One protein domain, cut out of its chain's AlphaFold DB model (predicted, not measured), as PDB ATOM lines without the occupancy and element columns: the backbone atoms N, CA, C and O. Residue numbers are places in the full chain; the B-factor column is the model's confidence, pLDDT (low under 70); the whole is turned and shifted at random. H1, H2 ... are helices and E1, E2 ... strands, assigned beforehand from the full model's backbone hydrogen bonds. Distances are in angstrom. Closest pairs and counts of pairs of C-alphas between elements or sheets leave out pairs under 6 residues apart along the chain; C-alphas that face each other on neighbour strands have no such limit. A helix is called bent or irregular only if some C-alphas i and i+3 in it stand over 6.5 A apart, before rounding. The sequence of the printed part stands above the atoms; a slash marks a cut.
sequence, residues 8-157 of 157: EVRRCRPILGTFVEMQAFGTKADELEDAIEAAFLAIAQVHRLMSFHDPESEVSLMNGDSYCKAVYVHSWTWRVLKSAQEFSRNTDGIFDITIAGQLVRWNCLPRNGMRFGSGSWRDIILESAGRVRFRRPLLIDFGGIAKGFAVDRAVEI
ATOM      1  N   GLU A   8      39.284   0.725  10.802       95.50
ATOM      2  CA  GLU A   8      38.733  -0.297  11.683       95.50
ATOM      3  C   GLU A   8      38.528  -1.577  10.874       95.50
ATOM      4  O   GLU A   8      37.858  -1.564   9.839       95.50
ATOM      5  N   VAL A   9      39.063  -2.687  11.374       96.56
ATOM      6  CA  VAL A   9      38.739  -4.026  10.882       96.56
ATOM      7  C   VAL A   9      38.008  -4.778  11.981       96.56
ATOM      8  O   VAL A   9      38.462  -4.830  13.124       96.56
ATOM      9  N   ARG A  10      36.874  -5.381  11.623       97.19
ATOM     10  CA  ARG A  10      36.048  -6.203  12.509       97.19
ATOM     11  C   ARG A  10      35.770  -7.549  11.863       97.19
ATOM     12  O   ARG A  10      35.409  -7.617  10.684       97.19
ATOM     13  N   ARG A  11      35.917  -8.624  12.633       97.81
ATOM     14  CA  ARG A  11      35.636 -10.000  12.204       97.81
ATOM     15  C   ARG A  11      34.979 -10.780  13.331       97.81
ATOM     16  O   ARG A  11      35.294 -10.573  14.497       97.81
ATOM     17  N   CYS A  12      34.094 -11.704  12.975       97.69
ATOM     18  CA  CYS A  12      33.416 -12.578  13.925       97.69
ATOM     19  C   CYS A  12      33.413 -14.020  13.408       97.69
ATOM     20  O   CYS A  12      33.145 -14.250  12.227       97.69
ATOM     21  N   ARG A  13      33.728 -14.986  14.280       97.75
ATOM     22  CA  ARG A  13      33.745 -16.424  13.959       97.75
ATOM     23  C   ARG A  13      33.089 -17.254  15.067       97.75
ATOM     24  O   ARG A  13      33.296 -16.953  16.245       97.75
ATOM     25  N   PRO A  14      32.337 -18.319  14.728       96.56
ATOM     26  CA  PRO A  14      31.832 -19.261  15.720       96.56
ATOM     27  C   PRO A  14      32.954 -20.213  16.172       96.56
ATOM     28  O   PRO A  14      33.399 -21.064  15.405       96.56
ATOM     29  N   ILE A  15      33.424 -20.078  17.414       94.19
ATOM     30  CA  ILE A  15      34.473 -20.927  18.005       94.19
ATOM     31  C   ILE A  15      34.334 -20.985  19.535       94.19
ATOM     32  O   ILE A  15      33.710 -20.114  20.135       94.19
ATOM     33  N   LEU A  16      34.866 -22.030  20.190       92.31
ATOM     34  CA  LEU A  16      34.708 -22.258  21.644       92.31
ATOM     35  C   LEU A  16      33.234 -22.332  22.108       92.31
ATOM     36  O   LEU A  16      32.899 -21.930  23.225       92.31
ATOM     37  N   GLY A  17      32.345 -22.829  21.239       90.00
ATOM     38  CA  GLY A  17      30.910 -22.941  21.529       90.00
ATOM     39  C   GLY A  17      30.202 -21.588  21.671       90.00
ATOM     40  O   GLY A  17      29.193 -21.491  22.365       90.00
ATOM     41  N   THR A  18      30.752 -20.523  21.082       94.06
ATOM     42  CA  THR A  18      30.185 -19.170  21.112       94.06
ATOM     43  C   THR A  18      30.611 -18.372  19.875       94.06
ATOM     44  O   THR A  18      31.274 -18.907  18.988       94.06
ATOM     45  N   PHE A  19      30.223 -17.099  19.797       96.75
ATOM     46  CA  PHE A  19      30.732 -16.162  18.801       96.75
ATOM     47  C   PHE A  19      31.909 -15.392  19.388       96.75
ATOM     48  O   PHE A  19      31.796 -14.803  20.462       96.75
ATOM     49  N   VAL A  20      33.034 -15.403  18.680       97.69
ATOM     50  CA  VAL A  20      34.208 -14.601  19.015       97.69
ATOM     51  C   VAL A  20      34.307 -13.472  18.013       97.69
ATOM     52  O   VAL A  20      34.453 -13.717  16.815       97.69
ATOM     53  N   GLU A  21      34.244 -12.248  18.518       97.69
ATOM     54  CA  GLU A  21      34.421 -11.030  17.743       97.69
ATOM     55  C   GLU A  21      35.772 -10.391  18.067       97.69
ATOM     56  O   GLU A  21      36.173 -10.319  19.229       97.69
ATOM     57  N   MET A  22      36.466  -9.933  17.029       96.62
ATOM     58  CA  MET A  22      37.714  -9.186  17.125       96.62
ATOM     59  C   MET A  22      37.579  -7.871  16.377       96.62
ATOM     60  O   MET A  22      36.977  -7.813  15.300       96.62
ATOM     61  N   GLN A  23      38.168  -6.831  16.952       95.88
ATOM     62  CA  GLN A  23      38.209  -5.497  16.382       95.88
ATOM     63  C   GLN A  23      39.626  -4.947  16.532       95.88
ATOM     64  O   GLN A  23      40.190  -4.983  17.625       95.88
ATOM     65  N   ALA A  24      40.184  -4.436  15.439       95.50
ATOM     66  CA  ALA A  24      41.505  -3.827  15.412       95.50
ATOM     67  C   ALA A  24      41.445  -2.456  14.728       95.50
ATOM     68  O   ALA A  24      40.671  -2.247  13.790       95.50
ATOM     69  N   PHE A  25      42.272  -1.527  15.205       95.19
ATOM     70  CA  PHE A  25      42.350  -0.156  14.704       95.19
ATOM     71  C   PHE A  25      43.783   0.176  14.299       95.19
ATOM     72  O   PHE A  25      44.718  -0.087  15.053       95.19
ATOM     73  N   GLY A  26      43.969   0.811  13.145       95.00
ATOM     74  CA  GLY A  26      45.306   1.141  12.651       95.00
ATOM     75  C   GLY A  26      45.293   1.999  11.398       95.00
ATOM     76  O   GLY A  26      44.301   2.649  11.088       95.00
ATOM     77  N   THR A  27      46.414   2.038  10.684       94.25
ATOM     78  CA  THR A  27      46.583   2.857   9.469       94.25
ATOM     79  C   THR A  27      46.754   2.029   8.196       94.25
ATOM     80  O   THR A  27      46.735   2.596   7.105       94.25
ATOM     81  N   LYS A  28      46.903   0.704   8.313       95.19
ATOM     82  CA  LYS A  28      47.088  -0.230   7.196       95.19
ATOM     83  C   LYS A  28      46.156  -1.425   7.364       95.19
ATOM     84  O   LYS A  28      46.259  -2.132   8.356       95.19
ATOM     85  N   ALA A  29      45.251  -1.633   6.409       93.75
ATOM     86  CA  ALA A  29      44.241  -2.686   6.498       93.75
ATOM     87  C   ALA A  29      44.863  -4.090   6.548       93.75
ATOM     88  O   ALA A  29      44.513  -4.860   7.432       93.75
ATOM     89  N   ASP A  30      45.827  -4.382   5.671       96.38
ATOM     90  CA  ASP A  30      46.428  -5.719   5.565       96.38
ATOM     91  C   ASP A  30      47.095  -6.165   6.880       96.38
ATOM     92  O   ASP A  30      46.864  -7.277   7.339       96.38
ATOM     93  N   GLU A  31      47.821  -5.266   7.561       96.31
ATOM     94  CA  GLU A  31      48.434  -5.559   8.870       96.31
ATOM     95  C   GLU A  31      47.380  -5.855   9.958       96.31
ATOM     96  O   GLU A  31      47.614  -6.676  10.844       96.31
ATOM     97  N   LEU A  32      46.211  -5.205   9.902       96.56
ATOM     98  CA  LEU A  32      45.114  -5.446  10.848       96.56
ATOM     99  C   LEU A  32      44.413  -6.781  10.581       96.56
ATOM    100  O   LEU A  32      44.046  -7.473  11.530       96.56
ATOM    101  N   GLU A  33      44.215  -7.137   9.311       96.88
ATOM    102  CA  GLU A  33      43.654  -8.435   8.920       96.88
ATOM    103  C   GLU A  33      44.587  -9.571   9.350       96.88
ATOM    104  O   GLU A  33      44.130 -10.510   9.999       96.88
ATOM    105  N   ASP A  34      45.892  -9.452   9.084       97.31
ATOM    106  CA  ASP A  34      46.892 -10.450   9.477       97.31
ATOM    107  C   ASP A  34      46.919 -10.663  11.000       97.31
ATOM    108  O   ASP A  34      46.934 -11.805  11.471       97.31
ATOM    109  N   ALA A  35      46.859  -9.581  11.785       97.19
ATOM    110  CA  ALA A  35      46.800  -9.657  13.244       97.19
ATOM    111  C   ALA A  35      45.518 -10.351  13.738       97.19
ATOM    112  O   ALA A  35      45.568 -11.221  14.611       97.19
ATOM    113  N   ILE A  36      44.361 -10.014  13.157       97.81
ATOM    114  CA  ILE A  36      43.082 -10.657  13.486       97.81
ATOM    115  C   ILE A  36      43.108 -12.149  13.131       97.81
ATOM    116  O   ILE A  36      42.640 -12.980  13.914       97.81
ATOM    117  N   GLU A  37      43.668 -12.522  11.979       98.06
ATOM    118  CA  GLU A  37      43.811 -13.927  11.596       98.06
ATOM    119  C   GLU A  37      44.714 -14.690  12.566       98.06
ATOM    120  O   GLU A  37      44.344 -15.774  13.030       98.06
ATOM    121  N   ALA A  38      45.860 -14.116  12.937       98.25
ATOM    122  CA  ALA A  38      46.777 -14.722  13.893       98.25
ATOM    123  C   ALA A  38      46.116 -14.917  15.274       98.25
ATOM    124  O   ALA A  38      46.216 -15.995  15.874       98.25
ATOM    125  N   ALA A  39      45.345 -13.933  15.741       98.25
ATOM    126  CA  ALA A  39      44.563 -14.033  16.967       98.25
ATOM    127  C   ALA A  39      43.487 -15.136  16.884       98.25
ATOM    128  O   ALA A  39      43.320 -15.924  17.823       98.25
ATOM    129  N   PHE A  40      42.779 -15.274  15.756       98.44
ATOM    130  CA  PHE A  40      41.830 -16.378  15.571       98.44
ATOM    131  C   PHE A  40      42.512 -17.748  15.560       98.44
ATOM    132  O   PHE A  40      41.955 -18.702  16.109       98.44
ATOM    133  N   LEU A  41      43.707 -17.865  14.975       98.25
ATOM    134  CA  LEU A  41      44.485 -19.105  14.999       98.25
ATOM    135  C   LEU A  41      44.871 -19.503  16.430       98.25
ATOM    136  O   LEU A  41      44.769 -20.684  16.781       98.25
ATOM    137  N   ALA A  42      45.226 -18.533  17.277       98.38
ATOM    138  CA  ALA A  42      45.492 -18.769  18.693       98.38
ATOM    139  C   ALA A  42      44.248 -19.298  19.430       98.38
ATOM    140  O   ALA A  42      44.320 -20.308  20.136       98.38
ATOM    141  N   ILE A  43      43.079 -18.690  19.212       98.19
ATOM    142  CA  ILE A  43      41.814 -19.169  19.797       98.19
ATOM    143  C   ILE A  43      41.449 -20.562  19.273       98.19
ATOM    144  O   ILE A  43      40.995 -21.414  20.041       98.19
ATOM    145  N   ALA A  44      41.693 -20.840  17.991       97.88
ATOM    146  CA  ALA A  44      41.474 -22.161  17.414       97.88
ATOM    147  C   ALA A  44      42.389 -23.226  18.019       97.88
ATOM    148  O   ALA A  44      41.957 -24.358  18.237       97.88
ATOM    149  N   GLN A  45      43.628 -22.871  18.356       98.31
ATOM    150  CA  GLN A  45      44.510 -23.757  19.104       98.31
ATOM    151  C   GLN A  45      43.982 -24.012  20.518       98.31
ATOM    152  O   GLN A  45      43.941 -25.167  20.934       98.31
ATOM    153  N   VAL A  46      43.501 -22.988  21.231       98.38
ATOM    154  CA  VAL A  46      42.854 -23.192  22.540       98.38
ATOM    155  C   VAL A  46      41.641 -24.116  22.421       98.38
ATOM    156  O   VAL A  46      41.493 -25.016  23.242       98.38
ATOM    157  N   HIS A  47      40.819 -23.967  21.380       97.69
ATOM    158  CA  HIS A  47      39.681 -24.854  21.136       97.69
ATOM    159  C   HIS A  47      40.107 -26.318  20.962       97.69
ATOM    160  O   HIS A  47      39.589 -27.178  21.672       97.69
ATOM    161  N   ARG A  48      41.094 -26.588  20.096       97.94
ATOM    162  CA  ARG A  48      41.631 -27.946  19.888       97.94
ATOM    163  C   ARG A  48      42.217 -28.552  21.163       97.94
ATOM    164  O   ARG A  48      42.129 -29.752  21.370       97.94
ATOM    165  N   LEU A  49      42.818 -27.740  22.029       98.38
ATOM    166  CA  LEU A  49      43.401 -28.235  23.276       98.38
ATOM    167  C   LEU A  49      42.346 -28.467  24.366       98.38
ATOM    168  O   LEU A  49      42.442 -29.429  25.119       98.38
ATOM    169  N   MET A  50      41.347 -27.588  24.479       98.06
ATOM    170  CA  MET A  50      40.553 -27.443  25.707       98.06
ATOM    171  C   MET A  50      39.056 -27.744  25.554       98.06
ATOM    172  O   MET A  50      38.311 -27.615  26.524       98.06
ATOM    173  N   SER A  51      38.588 -28.126  24.364       96.81
ATOM    174  CA  SER A  51      37.171 -28.418  24.122       96.81
ATOM    175  C   SER A  51      36.753 -29.768  24.708       96.81
ATOM    176  O   SER A  51      37.150 -30.811  24.206       96.81
ATOM    177  N   PHE A  52      35.861 -29.777  25.699       96.56
ATOM    178  CA  PHE A  52      35.251 -31.025  26.184       96.56
ATOM    179  C   PHE A  52      34.385 -31.721  25.112       96.56
ATOM    180  O   PHE A  52      34.187 -32.934  25.137       96.56
ATOM    181  N   HIS A  53      33.827 -30.946  24.180       94.25
ATOM    182  CA  HIS A  53      32.874 -31.436  23.182       94.25
ATOM    183  C   HIS A  53      33.543 -32.074  21.963       94.25
ATOM    184  O   HIS A  53      32.887 -32.819  21.240       94.25
ATOM    185  N   ASP A  54      34.815 -31.763  21.723       94.31
ATOM    186  CA  ASP A  54      35.579 -32.314  20.609       94.31
ATOM    187  C   ASP A  54      36.268 -33.612  21.069       94.31
ATOM    188  O   ASP A  54      37.105 -33.550  21.977       94.31
ATOM    189  N   PRO A  55      35.921 -34.786  20.507       93.94
ATOM    190  CA  PRO A  55      36.516 -36.061  20.908       93.94
ATOM    191  C   PRO A  55      38.022 -36.139  20.627       93.94
ATOM    192  O   PRO A  55      38.714 -36.890  21.312       93.94
ATOM    193  N   GLU A  56      38.533 -35.336  19.691       94.88
ATOM    194  CA  GLU A  56      39.953 -35.294  19.326       94.88
ATOM    195  C   GLU A  56      40.745 -34.269  20.156       94.88
ATOM    196  O   GLU A  56      41.951 -34.097  19.957       94.88
ATOM    197  N   SER A  57      40.093 -33.568  21.092       96.94
ATOM    198  CA  SER A  57      40.772 -32.568  21.909       96.94
ATOM    199  C   SER A  57      41.723 -33.186  22.926       96.94
ATOM    200  O   SER A  57      41.518 -34.293  23.433       96.94
ATOM    201  N   GLU A  58      42.740 -32.417  23.316       97.38
ATOM    202  CA  GLU A  58      43.672 -32.853  24.357       97.38
ATOM    203  C   GLU A  58      42.950 -33.115  25.695       97.38
ATOM    204  O   GLU A  58      43.260 -34.091  26.375       97.38
ATOM    205  N   VAL A  59      41.920 -32.330  26.042       97.00
ATOM    206  CA  VAL A  59      41.051 -32.585  27.211       97.00
ATOM    207  C   VAL A  59      40.293 -33.906  27.108       97.00
ATOM    208  O   VAL A  59      40.217 -34.637  28.097       97.00
ATOM    209  N   SER A  60      39.731 -34.235  25.945       96.12
ATOM    210  CA  SER A  60      39.019 -35.500  25.737       96.12
ATOM    211  C   SER A  60      39.960 -36.693  25.892       96.12
ATOM    212  O   SER A  60      39.641 -37.643  26.611       96.12
ATOM    213  N   LEU A  61      41.170 -36.597  25.331       95.19
ATOM    214  CA  LEU A  61      42.226 -37.593  25.519       95.19
ATOM    215  C   LEU A  61      42.629 -37.716  26.994       95.19
ATOM    216  O   LEU A  61      42.703 -38.822  27.532       95.19
ATOM    217  N   MET A  62      42.824 -36.592  27.692       96.31
ATOM    218  CA  MET A  62      43.131 -36.591  29.123       96.31
ATOM    219  C   MET A  62      42.042 -37.281  29.947       96.31
ATOM    220  O   MET A  62      42.369 -38.068  30.837       96.31
ATOM    221  N   ASN A  63      40.772 -37.003  29.658       96.75
ATOM    222  CA  ASN A  63      39.630 -37.581  30.359       96.75
ATOM    223  C   ASN A  63      39.492 -39.097  30.139       96.75
ATOM    224  O   ASN A  63      38.997 -39.794  31.026       96.75
ATOM    225  N   GLY A  64      39.951 -39.616  28.997       94.69
ATOM    226  CA  GLY A  64      40.011 -41.055  28.728       94.69
ATOM    227  C   GLY A  64      41.207 -41.759  29.379       94.69
ATOM    228  O   GLY A  64      41.056 -42.844  29.944       94.69
ATOM    229  N   ASP A  65      42.387 -41.132  29.341       94.00
ATOM    230  CA  ASP A  65      43.659 -41.826  29.579       94.00
ATOM    231  C   ASP A  65      44.318 -41.527  30.930       94.00
ATOM    232  O   ASP A  65      45.004 -42.396  31.479       94.00
ATOM    233  N   SER A  66      44.127 -40.325  31.490       93.19
ATOM    234  CA  SER A  66      44.989 -39.809  32.571       93.19
ATOM    235  C   SER A  66      44.867 -40.580  33.885       93.19
ATOM    236  O   SER A  66      45.760 -40.508  34.728       93.19
ATOM    237  N   TYR A  67      43.774 -41.317  34.093       93.62
ATOM    238  CA  TYR A  67      43.644 -42.222  35.238       93.62
ATOM    239  C   TYR A  67      44.483 -43.501  35.070       93.62
ATOM    240  O   TYR A  67      45.062 -43.995  36.036       93.62
ATOM    241  N   CYS A  68      44.573 -44.025  33.847       93.38
ATOM    242  CA  CYS A  68      45.273 -45.271  33.542       93.38
ATOM    243  C   CYS A  68      46.783 -45.064  33.378       93.38
ATOM    244  O   CYS A  68      47.575 -45.923  33.766       93.38
ATOM    245  N   LYS A  69      47.193 -43.934  32.797       93.94
ATOM    246  CA  LYS A  69      48.596 -43.595  32.536       93.94
ATOM    247  C   LYS A  69      48.809 -42.091  32.638       93.94
ATOM    248  O   LYS A  69      47.882 -41.309  32.480       93.94
ATOM    249  N   ALA A  70      50.049 -41.687  32.878       95.19
ATOM    250  CA  ALA A  70      50.407 -40.281  32.785       95.19
ATOM    251  C   ALA A  70      50.477 -39.854  31.305       95.19
ATOM    252  O   ALA A  70      51.004 -40.601  30.477       95.19
ATOM    253  N   VAL A  71      49.967 -38.669  30.978       96.44
ATOM    254  CA  VAL A  71      49.915 -38.121  29.615       96.44
ATOM    255  C   VAL A  71      50.705 -36.820  29.533       96.44
ATOM    256  O   VAL A  71      50.718 -36.041  30.485       96.44
ATOM    257  N   TYR A  72      51.391 -36.588  28.417       97.19
ATOM    258  CA  TYR A  72      52.002 -35.289  28.142       97.19
ATOM    259  C   TYR A  72      50.951 -34.355  27.565       97.19
ATOM    260  O   TYR A  72      50.160 -34.774  26.724       97.19
ATOM    261  N   VAL A  73      50.964 -33.107  28.021       97.81
ATOM    262  CA  VAL A  73      50.031 -32.082  27.555       97.81
ATOM    263  C   VAL A  73      50.786 -30.911  26.954       97.81
ATOM    264  O   VAL A  73      51.931 -30.620  27.321       97.81
ATOM    265  N   HIS A  74      50.127 -30.201  26.051       98.19
ATOM    266  CA  HIS A  74      50.636 -28.969  25.490       98.19
ATOM    267  C   HIS A  74      50.946 -27.941  26.593       98.19
ATOM    268  O   HIS A  74      50.277 -27.859  27.628       98.19
ATOM    269  N   SER A  75      51.944 -27.086  26.355       97.50
ATOM    270  CA  SER A  75      52.393 -26.079  27.329       97.50
ATOM    271  C   SER A  75      51.277 -25.116  27.762       97.50
ATOM    272  O   SER A  75      51.267 -24.636  28.895       97.50
ATOM    273  N   TRP A  76      50.308 -24.851  26.885       98.06
ATOM    274  CA  TRP A  76      49.135 -24.021  27.186       98.06
ATOM    275  C   TRP A  76      48.149 -24.723  28.117       98.06
ATOM    276  O   TRP A  76      47.751 -24.141  29.123       98.06
ATOM    277  N   THR A  77      47.827 -25.988  27.847       98.31
ATOM    278  CA  THR A  77      47.017 -26.828  28.738       98.31
ATOM    279  C   THR A  77      47.677 -26.957  30.101       98.31
ATOM    280  O   THR A  77      47.028 -26.787  31.128       98.31
ATOM    281  N   TRP A  78      49.000 -27.136  30.129       98.12
ATOM    282  CA  TRP A  78      49.782 -27.130  31.361       98.12
ATOM    283  C   TRP A  78      49.648 -25.823  32.156       98.12
ATOM    284  O   TRP A  78      49.465 -25.856  33.373       98.12
ATOM    285  N   ARG A  79      49.720 -24.658  31.491       97.69
ATOM    286  CA  ARG A  79      49.510 -23.351  32.144       97.69
ATOM    287  C   ARG A  79      48.105 -23.257  32.740       97.69
ATOM    288  O   ARG A  79      47.992 -22.911  33.913       97.69
ATOM    289  N   VAL A  80      47.073 -23.634  31.984       98.44
ATOM    290  CA  VAL A  80      45.678 -23.614  32.455       98.44
ATOM    291  C   VAL A  80      45.456 -24.568  33.625       98.44
ATOM    292  O   VAL A  80      44.830 -24.181  34.605       98.44
ATOM    293  N   LEU A  81      46.021 -25.777  33.590       98.31
ATOM    294  CA  LEU A  81      45.948 -26.730  34.702       98.31
ATOM    295  C   LEU A  81      46.566 -26.174  35.985       98.31
ATOM    296  O   LEU A  81      45.992 -26.336  37.061       98.31
ATOM    297  N   LYS A  82      47.724 -25.508  35.886       97.94
ATOM    298  CA  LYS A  82      48.355 -24.866  37.046       97.94
ATOM    299  C   LYS A  82      47.470 -23.764  37.625       97.94
ATOM    300  O   LYS A  82      47.229 -23.775  38.828       97.94
ATOM    301  N   SER A  83      46.944 -22.878  36.781       98.19
ATOM    302  CA  SER A  83      46.023 -21.820  37.216       98.19
ATOM    303  C   SER A  83      44.738 -22.390  37.818       98.19
ATOM    304  O   SER A  83      44.290 -21.932  38.862       98.19
ATOM    305  N   ALA A  84      44.180 -23.449  37.230       98.38
ATOM    306  CA  ALA A  84      43.006 -24.122  37.769       98.38
ATOM    307  C   ALA A  84      43.275 -24.745  39.147       98.38
ATOM    308  O   ALA A  84      42.431 -24.629  40.036       98.38
ATOM    309  N   GLN A  85      44.446 -25.360  39.364       98.06
ATOM    310  CA  GLN A  85      44.835 -25.844  40.693       98.06
ATOM    311  C   GLN A  85      44.989 -24.710  41.703       98.06
ATOM    312  O   GLN A  85      44.598 -24.869  42.856       98.06
ATOM    313  N   GLU A  86      45.568 -23.585  41.292       98.25
ATOM    314  CA  GLU A  86      45.724 -22.414  42.149       98.25
ATOM    315  C   GLU A  86      44.365 -21.831  42.550       98.25
ATOM    316  O   GLU A  86      44.105 -21.656  43.738       98.25
ATOM    317  N   PHE A  87      43.450 -21.639  41.596       98.25
ATOM    318  CA  PHE A  87      42.083 -21.204  41.889       98.25
ATOM    319  C   PHE A  87      41.343 -22.193  42.784       98.25
ATOM    320  O   PHE A  87      40.697 -21.777  43.745       98.25
ATOM    321  N   SER A  88      41.489 -23.495  42.539       98.31
ATOM    322  CA  SER A  88      40.870 -24.513  43.392       98.31
ATOM    323  C   SER A  88      41.394 -24.448  44.827       98.31
ATOM    324  O   SER A  88      40.619 -24.563  45.769       98.31
ATOM    325  N   ARG A  89      42.696 -24.201  45.024       98.25
ATOM    326  CA  ARG A  89      43.287 -24.013  46.360       98.25
ATOM    327  C   ARG A  89      42.787 -22.736  47.029       98.25
ATOM    328  O   ARG A  89      42.354 -22.788  48.173       98.25
ATOM    329  N   ASN A  90      42.829 -21.612  46.316       98.44
ATOM    330  CA  ASN A  90      42.506 -20.291  46.862       98.44
ATOM    331  C   ASN A  90      41.016 -20.121  47.175       98.44
ATOM    332  O   ASN A  90      40.650 -19.278  47.988       98.44
ATOM    333  N   THR A  91      40.162 -20.918  46.537       98.12
ATOM    334  CA  THR A  91      38.708 -20.897  46.740       98.12
ATOM    335  C   THR A  91      38.199 -22.088  47.553       98.12
ATOM    336  O   THR A  91      36.995 -22.315  47.597       98.12
ATOM    337  N   ASP A  92      39.097 -22.878  48.151       96.75
ATOM    338  CA  ASP A  92      38.794 -24.143  48.842       96.75
ATOM    339  C   ASP A  92      37.851 -25.078  48.051       96.75
ATOM    340  O   ASP A  92      36.932 -25.702  48.575       96.75
ATOM    341  N   GLY A  93      38.087 -25.178  46.743       96.12
ATOM    342  CA  GLY A  93      37.343 -26.038  45.826       96.12
ATOM    343  C   GLY A  93      36.008 -25.478  45.332       96.12
ATOM    344  O   GLY A  93      35.289 -26.213  44.661       96.12
ATOM    345  N   ILE A  94      35.666 -24.211  45.609       97.12
ATOM    346  CA  ILE A  94      34.489 -23.570  44.992       97.12
ATOM    347  C   ILE A  94      34.673 -23.477  43.471       97.12
ATOM    348  O   ILE A  94      33.753 -23.780  42.713       97.12
ATOM    349  N   PHE A  95      35.867 -23.095  43.015       98.12
ATOM    350  CA  PHE A  95      36.279 -23.307  41.633       98.12
ATOM    351  C   PHE A  95      36.941 -24.687  41.526       98.12
ATOM    352  O   PHE A  95      37.990 -24.900  42.123       98.12
ATOM    353  N   ASP A  96      36.361 -25.618  40.767       97.94
ATOM    354  CA  ASP A  96      36.943 -26.946  40.547       97.94
ATOM    355  C   ASP A  96      36.635 -27.445  39.127       97.94
ATOM    356  O   ASP A  96      35.486 -27.705  38.772       97.94
ATOM    357  N   ILE A  97      37.679 -27.619  38.312       98.19
ATOM    358  CA  ILE A  97      37.561 -28.132  36.938       98.19
ATOM    359  C   ILE A  97      37.106 -29.599  36.879       98.19
ATOM    360  O   ILE A  97      36.676 -30.066  35.829       98.19
ATOM    361  N   THR A  98      37.165 -30.338  37.991       97.69
ATOM    362  CA  THR A  98      36.694 -31.730  38.089       97.69
ATOM    363  C   THR A  98      35.176 -31.863  38.244       97.69
ATOM    364  O   THR A  98      34.633 -32.972  38.228       97.69
ATOM    365  N   ILE A  99      34.456 -30.733  38.286       96.81
ATOM    366  CA  ILE A  99      32.988 -30.683  38.243       96.81
ATOM    367  C   ILE A  99      32.407 -31.323  36.973       96.81
ATOM    368  O   ILE A  99      31.227 -31.669  36.941       96.81
ATOM    369  N   ALA A 100      33.221 -31.536  35.935       97.12
ATOM    370  CA  ALA A 100      32.816 -32.106  34.653       97.12
ATOM    371  C   ALA A 100      32.000 -33.403  34.785       97.12
ATOM    372  O   ALA A 100      30.986 -33.565  34.112       97.12
ATOM    373  N   GLY A 101      32.365 -34.304  35.706       96.12
ATOM    374  CA  GLY A 101      31.574 -35.514  35.962       96.12
ATOM    375  C   GLY A 101      30.148 -35.212  36.442       96.12
ATOM    376  O   GLY A 101      29.193 -35.886  36.055       96.12
ATOM    377  N   GLN A 102      29.983 -34.170  37.259       95.69
ATOM    378  CA  GLN A 102      28.671 -33.702  37.698       95.69
ATOM    379  C   GLN A 102      27.911 -32.999  36.569       95.69
ATOM    380  O   GLN A 102      26.720 -33.248  36.403       95.69
ATOM    381  N   LEU A 103      28.595 -32.197  35.751       96.38
ATOM    382  CA  LEU A 103      28.001 -31.561  34.574       96.38
ATOM    383  C   LEU A 103      27.493 -32.595  33.555       96.38
ATOM    384  O   LEU A 103      26.417 -32.411  32.991       96.38
ATOM    385  N   VAL A 104      28.198 -33.719  33.372       96.19
ATOM    386  CA  VAL A 104      27.706 -34.857  32.573       96.19
ATOM    387  C   VAL A 104      26.451 -35.469  33.205       96.19
ATOM    388  O   VAL A 104      25.489 -35.754  32.498       96.19
ATOM    389  N   ARG A 105      26.413 -35.650  34.537       94.81
ATOM    390  CA  ARG A 105      25.213 -36.151  35.243       94.81
ATOM    391  C   ARG A 105      24.008 -35.215  35.108       94.81
ATOM    392  O   ARG A 105      22.881 -35.697  35.067       94.81
ATOM    393  N   TRP A 106      24.240 -33.908  35.037       96.00
ATOM    394  CA  TRP A 106      23.208 -32.892  34.821       96.00
ATOM    395  C   TRP A 106      22.846 -32.671  33.346       96.00
ATOM    396  O   TRP A 106      22.030 -31.802  33.056       96.00
ATOM    397  N   ASN A 107      23.411 -33.449  32.414       94.88
ATOM    398  CA  ASN A 107      23.245 -33.274  30.965       94.88
ATOM    399  C   ASN A 107      23.701 -31.897  30.439       94.88
ATOM    400  O   ASN A 107      23.264 -31.465  29.375       94.88
ATOM    401  N   CYS A 108      24.593 -31.209  31.155       94.94
ATOM    402  CA  CYS A 108      25.234 -29.979  30.682       94.94
ATOM    403  C   CYS A 108      26.435 -30.270  29.767       94.94
ATOM    404  O   CYS A 108      26.799 -29.432  28.948       94.94
ATOM    405  N   LEU A 109      27.043 -31.454  29.902       95.06
ATOM    406  CA  LEU A 109      28.129 -31.950  29.055       95.06
ATOM    407  C   LEU A 109      27.749 -33.298  28.421       95.06
ATOM    408  O   LEU A 109      26.982 -34.060  29.020       95.06
ATOM    409  N   PRO A 110      28.276 -33.622  27.225       92.19
ATOM    410  CA  PRO A 110      27.954 -34.862  26.534       92.19
ATOM    411  C   PRO A 110      28.490 -36.088  27.283       92.19
ATOM    412  O   PRO A 110      29.555 -36.073  27.907       92.19
ATOM    413  N   ARG A 111      27.740 -37.191  27.212       88.81
ATOM    414  CA  ARG A 111      28.105 -38.455  27.857       88.81
ATOM    415  C   ARG A 111      28.913 -39.324  26.892       88.81
ATOM    416  O   ARG A 111      28.355 -40.150  26.183       88.81
ATOM    417  N   ASN A 112      30.236 -39.187  26.921       80.81
ATOM    418  CA  ASN A 112      31.134 -39.816  25.936       80.81
ATOM    419  C   ASN A 112      31.635 -41.220  26.345       80.81
ATOM    420  O   ASN A 112      32.749 -41.605  26.014       80.81
ATOM    421  N   GLY A 113      30.876 -41.972  27.151       79.75
ATOM    422  CA  GLY A 113      31.276 -43.314  27.620       79.75
ATOM    423  C   GLY A 113      32.474 -43.364  28.590       79.75
ATOM    424  O   GLY A 113      32.814 -44.438  29.085       79.75
ATOM    425  N   MET A 114      33.086 -42.219  28.904       83.75
ATOM    426  CA  MET A 114      34.230 -42.107  29.812       83.75
ATOM    427  C   MET A 114      33.861 -42.531  31.242       83.75
ATOM    428  O   MET A 114      32.777 -42.215  31.743       83.75
ATOM    429  N   ARG A 115      34.769 -43.246  31.917       83.19
ATOM    430  CA  ARG A 115      34.578 -43.696  33.306       83.19
ATOM    431  C   ARG A 115      35.002 -42.597  34.274       83.19
ATOM    432  O   ARG A 115      36.143 -42.157  34.241       83.19
ATOM    433  N   PHE A 116      34.118 -42.217  35.191       90.00
ATOM    434  CA  PHE A 116      34.417 -41.220  36.219       90.00
ATOM    435  C   PHE A 116      33.731 -41.536  37.546       90.00
ATOM    436  O   PHE A 116      32.659 -42.141  37.584       90.00
ATOM    437  N   GLY A 117      34.380 -41.141  38.640       88.12
ATOM    438  CA  GLY A 117      33.933 -41.341  40.014       88.12
ATOM    439  C   GLY A 117      33.716 -40.018  40.749       88.12
ATOM    440  O   GLY A 117      33.245 -39.041  40.167       88.12
ATOM    441  N   SER A 118      34.037 -40.007  42.041       85.88
ATOM    442  CA  SER A 118      33.936 -38.859  42.955       85.88
ATOM    443  C   SER A 118      35.299 -38.201  43.237       85.88
ATOM    444  O   SER A 118      35.574 -37.788  44.362       85.88
ATOM    445  N   GLY A 119      36.187 -38.166  42.235       91.75
ATOM    446  CA  GLY A 119      37.470 -37.462  42.341       91.75
ATOM    447  C   GLY A 119      37.299 -35.944  42.467       91.75
ATOM    448  O   GLY A 119      36.229 -35.415  42.180       91.75
ATOM    449  N   SER A 120      38.363 -35.265  42.893       96.19
ATOM    450  CA  SER A 120      38.414 -33.801  43.052       96.19
ATOM    451  C   SER A 120      39.676 -33.210  42.423       96.19
ATOM    452  O   SER A 120      40.591 -33.954  42.056       96.19
ATOM    453  N   TRP A 121      39.803 -31.879  42.386       97.31
ATOM    454  CA  TRP A 121      41.030 -31.203  41.935       97.31
ATOM    455  C   TRP A 121      42.319 -31.699  42.622       97.31
ATOM    456  O   TRP A 121      43.396 -31.660  42.024       97.31
ATOM    457  N   ARG A 122      42.228 -32.217  43.858       97.62
ATOM    458  CA  ARG A 122      43.362 -32.781  44.622       97.62
ATOM    459  C   ARG A 122      43.887 -34.102  44.042       97.62
ATOM    460  O   ARG A 122      44.990 -34.532  44.381       97.62
ATOM    461  N   ASP A 123      43.104 -34.752  43.184       97.94
ATOM    462  CA  ASP A 123      43.462 -35.998  42.508       97.94
ATOM    463  C   ASP A 123      44.197 -35.759  41.175       97.94
ATOM    464  O   ASP A 123      44.702 -36.719  40.590       97.94
ATOM    465  N   ILE A 124      44.304 -34.506  40.713       97.94
ATOM    466  CA  ILE A 124      45.085 -34.123  39.529       97.94
ATOM    467  C   ILE A 124      46.552 -33.946  39.929       97.94
ATOM    468  O   ILE A 124      46.901 -33.070  40.723       97.94
ATOM    469  N   ILE A 125      47.432 -34.754  39.346       97.75
ATOM    470  CA  ILE A 125      48.870 -34.724  39.603       97.75
ATOM    471  C   ILE A 125      49.575 -34.101  38.412       97.75
ATOM    472  O   ILE A 125      49.539 -34.632  37.304       97.75
ATOM    473  N   LEU A 126      50.210 -32.966  38.679       96.94
ATOM    474  CA  LEU A 126      51.054 -32.239  37.747       96.94
ATOM    475  C   LEU A 126      52.508 -32.604  38.052       96.94
ATOM    476  O   LEU A 126      53.037 -32.248  39.104       96.94
ATOM    477  N   GLU A 127      53.139 -33.349  37.151       93.88
ATOM    478  CA  GLU A 127      54.517 -33.825  37.276       93.88
ATOM    479  C   GLU A 127      55.479 -32.964  36.438       93.88
ATOM    480  O   GLU A 127      55.080 -32.226  35.537       93.88
ATOM    481  N   SER A 128      56.782 -33.039  36.715       85.38
ATOM    482  CA  SER A 128      57.789 -32.316  35.927       85.38
ATOM    483  C   SER A 128      57.690 -32.637  34.426       85.38
ATOM    484  O   SER A 128      57.349 -33.758  34.054       85.38
ATOM    485  N   ALA A 129      58.050 -31.666  33.578       85.25
ATOM    486  CA  ALA A 129      58.042 -31.764  32.111       85.25
ATOM    487  C   ALA A 129      56.652 -31.844  31.435       85.25
ATOM    488  O   ALA A 129      56.538 -32.361  30.328       85.25
ATOM    489  N   GLY A 130      55.600 -31.300  32.060       92.19
ATOM    490  CA  GLY A 130      54.285 -31.173  31.410       92.19
ATOM    491  C   GLY A 130      53.478 -32.470  31.392       92.19
ATOM    492  O   GLY A 130      52.628 -32.661  30.525       92.19
ATOM    493  N   ARG A 131      53.768 -33.382  32.324       96.50
ATOM    494  CA  ARG A 131      53.119 -34.687  32.415       96.50
ATOM    495  C   ARG A 131      52.018 -34.660  33.475       96.50
ATOM    496  O   ARG A 131      52.229 -34.169  34.583       96.50
ATOM    497  N   VAL A 132      50.841 -35.180  33.141       97.81
ATOM    498  CA  VAL A 132      49.632 -35.121  33.972       97.81
ATOM    499  C   VAL A 132      49.096 -36.524  34.220       97.81
ATOM    500  O   VAL A 132      49.082 -37.355  33.317       97.81
ATOM    501  N   ARG A 133      48.638 -36.800  35.442       97.31
ATOM    502  CA  ARG A 133      47.980 -38.063  35.806       97.31
ATOM    503  C   ARG A 133      46.864 -37.821  36.816       97.31
ATOM    504  O   ARG A 133      46.980 -36.938  37.659       97.31
ATOM    505  N   PHE A 134      45.818 -38.638  36.787       97.31
ATOM    506  CA  PHE A 134      44.752 -38.636  37.786       97.31
ATOM    507  C   PHE A 134      44.935 -39.795  38.770       97.31
ATOM    508  O   PHE A 134      45.200 -40.932  38.381       97.31
ATOM    509  N   ARG A 135      44.794 -39.524  40.073       97.00
ATOM    510  CA  ARG A 135      44.838 -40.560  41.126       97.00
ATOM    511  C   ARG A 135      43.569 -41.410  41.186       97.00
ATOM    512  O   ARG A 135      43.604 -42.514  41.722       97.00
ATOM    513  N   ARG A 136      42.457 -40.888  40.670       94.94
ATOM    514  CA  ARG A 136      41.131 -41.514  40.661       94.94
ATOM    515  C   ARG A 136      40.461 -41.295  39.304       94.94
ATOM    516  O   ARG A 136      40.814 -40.328  38.630       94.94
ATOM    517  N   PRO A 137      39.479 -42.128  38.917       94.56
ATOM    518  CA  PRO A 137      38.667 -41.853  37.740       94.56
ATOM    519  C   PRO A 137      37.906 -40.539  37.946       94.56
ATOM    520  O   PRO A 137      37.091 -40.430  38.864       94.56
ATOM    521  N   LEU A 138      38.166 -39.545  37.104       96.00
ATOM    522  CA  LEU A 138      37.509 -38.238  37.112       96.00
ATOM    523  C   LEU A 138      37.503 -37.664  35.695       96.00
ATOM    524  O   LEU A 138      38.242 -38.143  34.839       96.00
ATOM    525  N   LEU A 139      36.681 -36.640  35.474       97.50
ATOM    526  CA  LEU A 139      36.708 -35.830  34.258       97.50
ATOM    527  C   LEU A 139      37.102 -34.407  34.635       97.50
ATOM    528  O   LEU A 139      36.724 -33.950  35.712       97.50
ATOM    529  N   ILE A 140      37.790 -33.713  33.739       97.75
ATOM    530  CA  ILE A 140      38.040 -32.277  33.796       97.75
ATOM    531  C   ILE A 140      37.275 -31.552  32.689       97.75
ATOM    532  O   ILE A 140      37.083 -32.089  31.596       97.75
ATOM    533  N   ASP A 141      36.867 -30.324  32.980       97.75
ATOM    534  CA  ASP A 141      36.305 -29.362  32.039       97.75
ATOM    535  C   ASP A 141      36.952 -27.994  32.280       97.75
ATOM    536  O   ASP A 141      37.102 -27.550  33.419       97.75
ATOM    537  N   PHE A 142      37.330 -27.314  31.199       98.00
ATOM    538  CA  PHE A 142      37.910 -25.976  31.269       98.00
ATOM    539  C   PHE A 142      36.901 -24.867  30.956       98.00
ATOM    540  O   PHE A 142      37.310 -23.719  30.782       98.00
ATOM    541  N   GLY A 143      35.593 -25.145  30.919       96.25
ATOM    542  CA  GLY A 143      34.557 -24.153  30.616       96.25
ATOM    543  C   GLY A 143      34.624 -22.896  31.493       96.25
ATOM    544  O   GLY A 143      34.362 -21.796  31.009       96.25
ATOM    545  N   GLY A 144      35.068 -23.038  32.747       96.56
ATOM    546  CA  GLY A 144      35.246 -21.931  33.693       96.56
ATOM    547  C   GLY A 144      36.525 -21.091  33.537       96.56
ATOM    548  O   GLY A 144      36.670 -20.111  34.256       96.56
ATOM    549  N   ILE A 145      37.463 -21.451  32.647       98.12
ATOM    550  CA  ILE A 145      38.778 -20.773  32.541       98.12
ATOM    551  C   ILE A 145      39.321 -20.639  31.105       98.12
ATOM    552  O   ILE A 145      40.044 -19.688  30.808       98.12
ATOM    553  N   ALA A 146      38.949 -21.530  30.180       97.62
ATOM    554  CA  ALA A 146      39.521 -21.594  28.831       97.62
ATOM    555  C   ALA A 146      39.276 -20.329  27.999       97.62
ATOM    556  O   ALA A 146      40.156 -19.911  27.251       97.62
ATOM    557  N   LYS A 147      38.100 -19.698  28.123       97.25
ATOM    558  CA  LYS A 147      37.767 -18.492  27.345       97.25
ATOM    559  C   LYS A 147      38.645 -17.300  27.728       97.25
ATOM    560  O   LYS A 147      39.121 -16.608  26.838       97.25
ATOM    561  N   GLY A 148      38.903 -17.103  29.024       97.44
ATOM    562  CA  GLY A 148      39.830 -16.066  29.490       97.44
ATOM    563  C   GLY A 148      41.235 -16.299  28.941       97.44
ATOM    564  O   GLY A 148      41.810 -15.417  28.315       97.44
ATOM    565  N   PHE A 149      41.726 -17.538  29.034       98.25
ATOM    566  CA  PHE A 149      43.022 -17.906  28.463       98.25
ATOM    567  C   PHE A 149      43.091 -17.705  26.937       98.25
ATOM    568  O   PHE A 149      44.137 -17.324  26.416       98.25
ATOM    569  N   ALA A 150      41.999 -17.960  26.209       98.12
ATOM    570  CA  ALA A 150      41.920 -17.722  24.768       98.12
ATOM    571  C   ALA A 150      42.054 -16.234  24.421       98.12
ATOM    572  O   ALA A 150      42.767 -15.902  23.476       98.12
ATOM    573  N   VAL A 151      41.419 -15.358  25.206       97.69
ATOM    574  CA  VAL A 151      41.560 -13.902  25.067       97.69
ATOM    575  C   VAL A 151      42.992 -13.467  25.371       97.69
ATOM    576  O   VAL A 151      43.572 -12.741  24.571       97.69
ATOM    577  N   ASP A 152      43.599 -13.974  26.450       97.94
ATOM    578  CA  ASP A 152      44.993 -13.659  26.789       97.94
ATOM    579  C   ASP A 152      45.949 -14.018  25.645       97.94
ATOM    580  O   ASP A 152      46.826 -13.233  25.294       97.94
ATOM    581  N   ARG A 153      45.781 -15.200  25.033       97.94
ATOM    582  CA  ARG A 153      46.610 -15.603  23.888       97.94
ATOM    583  C   ARG A 153      46.350 -14.729  22.669       97.94
ATOM    584  O   ARG A 153      47.306 -14.323  22.032       97.94
ATOM    585  N   ALA A 154      45.092 -14.425  22.360       97.25
ATOM    586  CA  ALA A 154      44.741 -13.593  21.211       97.25
ATOM    587  C   ALA A 154      45.352 -12.182  21.277       97.25
ATOM    588  O   ALA A 154      45.675 -11.628  20.236       97.25
ATOM    589  N   VAL A 155      45.519 -11.618  22.479       95.81
ATOM    590  CA  VAL A 155      46.129 -10.291  22.691       95.81
ATOM    591  C   VAL A 155      47.663 -10.328  22.658       95.81
ATOM    592  O   VAL A 155      48.288  -9.314  22.369       95.81
ATOM    593  N   GLU A 156      48.281 -11.464  22.987       95.12
ATOM    594  CA  GLU A 156      49.746 -11.616  23.021       95.12
ATOM    595  C   GLU A 156      50.395 -11.861  21.653       95.12
ATOM    596  O   GLU A 156      51.612 -11.695  21.541       95.12
ATOM    597  N   ILE A 157      49.620 -12.338  20.673       89.75
ATOM    598  CA  ILE A 157      50.098 -12.659  19.320       89.75
ATOM    599  C   ILE A 157      50.426 -11.390  18.525       89.75
ATOM    600  O   ILE A 157      49.686 -10.390  18.654       89.75
TER     601      ILE A 157
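AT A GLANCE: This is residues 8 to 157 of the 157 residues of the protein "FAD:protein FMN transferase" of Verrucomicrobia bacterium (UniProt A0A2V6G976). A long two-strand hairpin, E1 and E2, lies along the long helix H1, with H5 also packed on H1; at the other end of H1 sits a head of H2, H3, H4, the small hairpin E3 and E4, and long links. The printed part has 150 residues, in the order E1 E2 H1 H2 H3 H4 E3 E4 H5, class mixed, helices and strands; both two-strand sheets are antiparallel. The whole is compact, with a radius of gyration of the C-alphas of 16.9 A, yet elongated, spanning 54 by 34 by 28 A.

IN THESE COORDINATES: Find C-alpha 8 at (38.733, -0.297, 11.683); E1 runs to residue 15, 22.0 A, and E2 is residues 18 to 26, 26.7 A. H1, residues 29 to 50, runs 31.6 A. H2 is residues 58 to 65, H3 75 to 90, H4 97 to 105, E3 124 to 127 and E4 131 to 134. H5, residues 146 to 156, ends at C-alpha 156, (49.746, -11.616, 23.021). H4 is irregular, but only just: C-alphas 98 and 101 are 6.7 A apart.

HOW THE PARTS SIT: In the hairpin E1 and E2, find N 9 and O 24, 2.9 A apart. The closest C-alphas of E2 and H1, Ala 24 and Leu 32, are 6.0 A apart. H5 touches H1, closest C-alphas Ala 154 and Ala 39, 4.3 A, opposite ways at a shallow tilt of 32 degrees. H2 touches H1 only at the corner, C-alphas Glu 58 and Leu 49, 4.8 A. H3 and H4 are close but not clearly touching, C-alphas Ala 84 and Ile 97, 6.8 A. In the hairpin E3 and E4, N 125 and O 133 are 2.8 A apart. In H1, H2, H3 and H5 every O i to N i+4 pair is within hydrogen-bond range; in H4, 3 of 5.

THE WHOLE: The two farthest C-alphas, Thr 27 and Gly 117, are 55.2 A apart. The printed part has no cut; the links H4 to E3 and E4 to H5 are long. Mean pLDDT of the printed part is 95.8, and no printed residue is under 70.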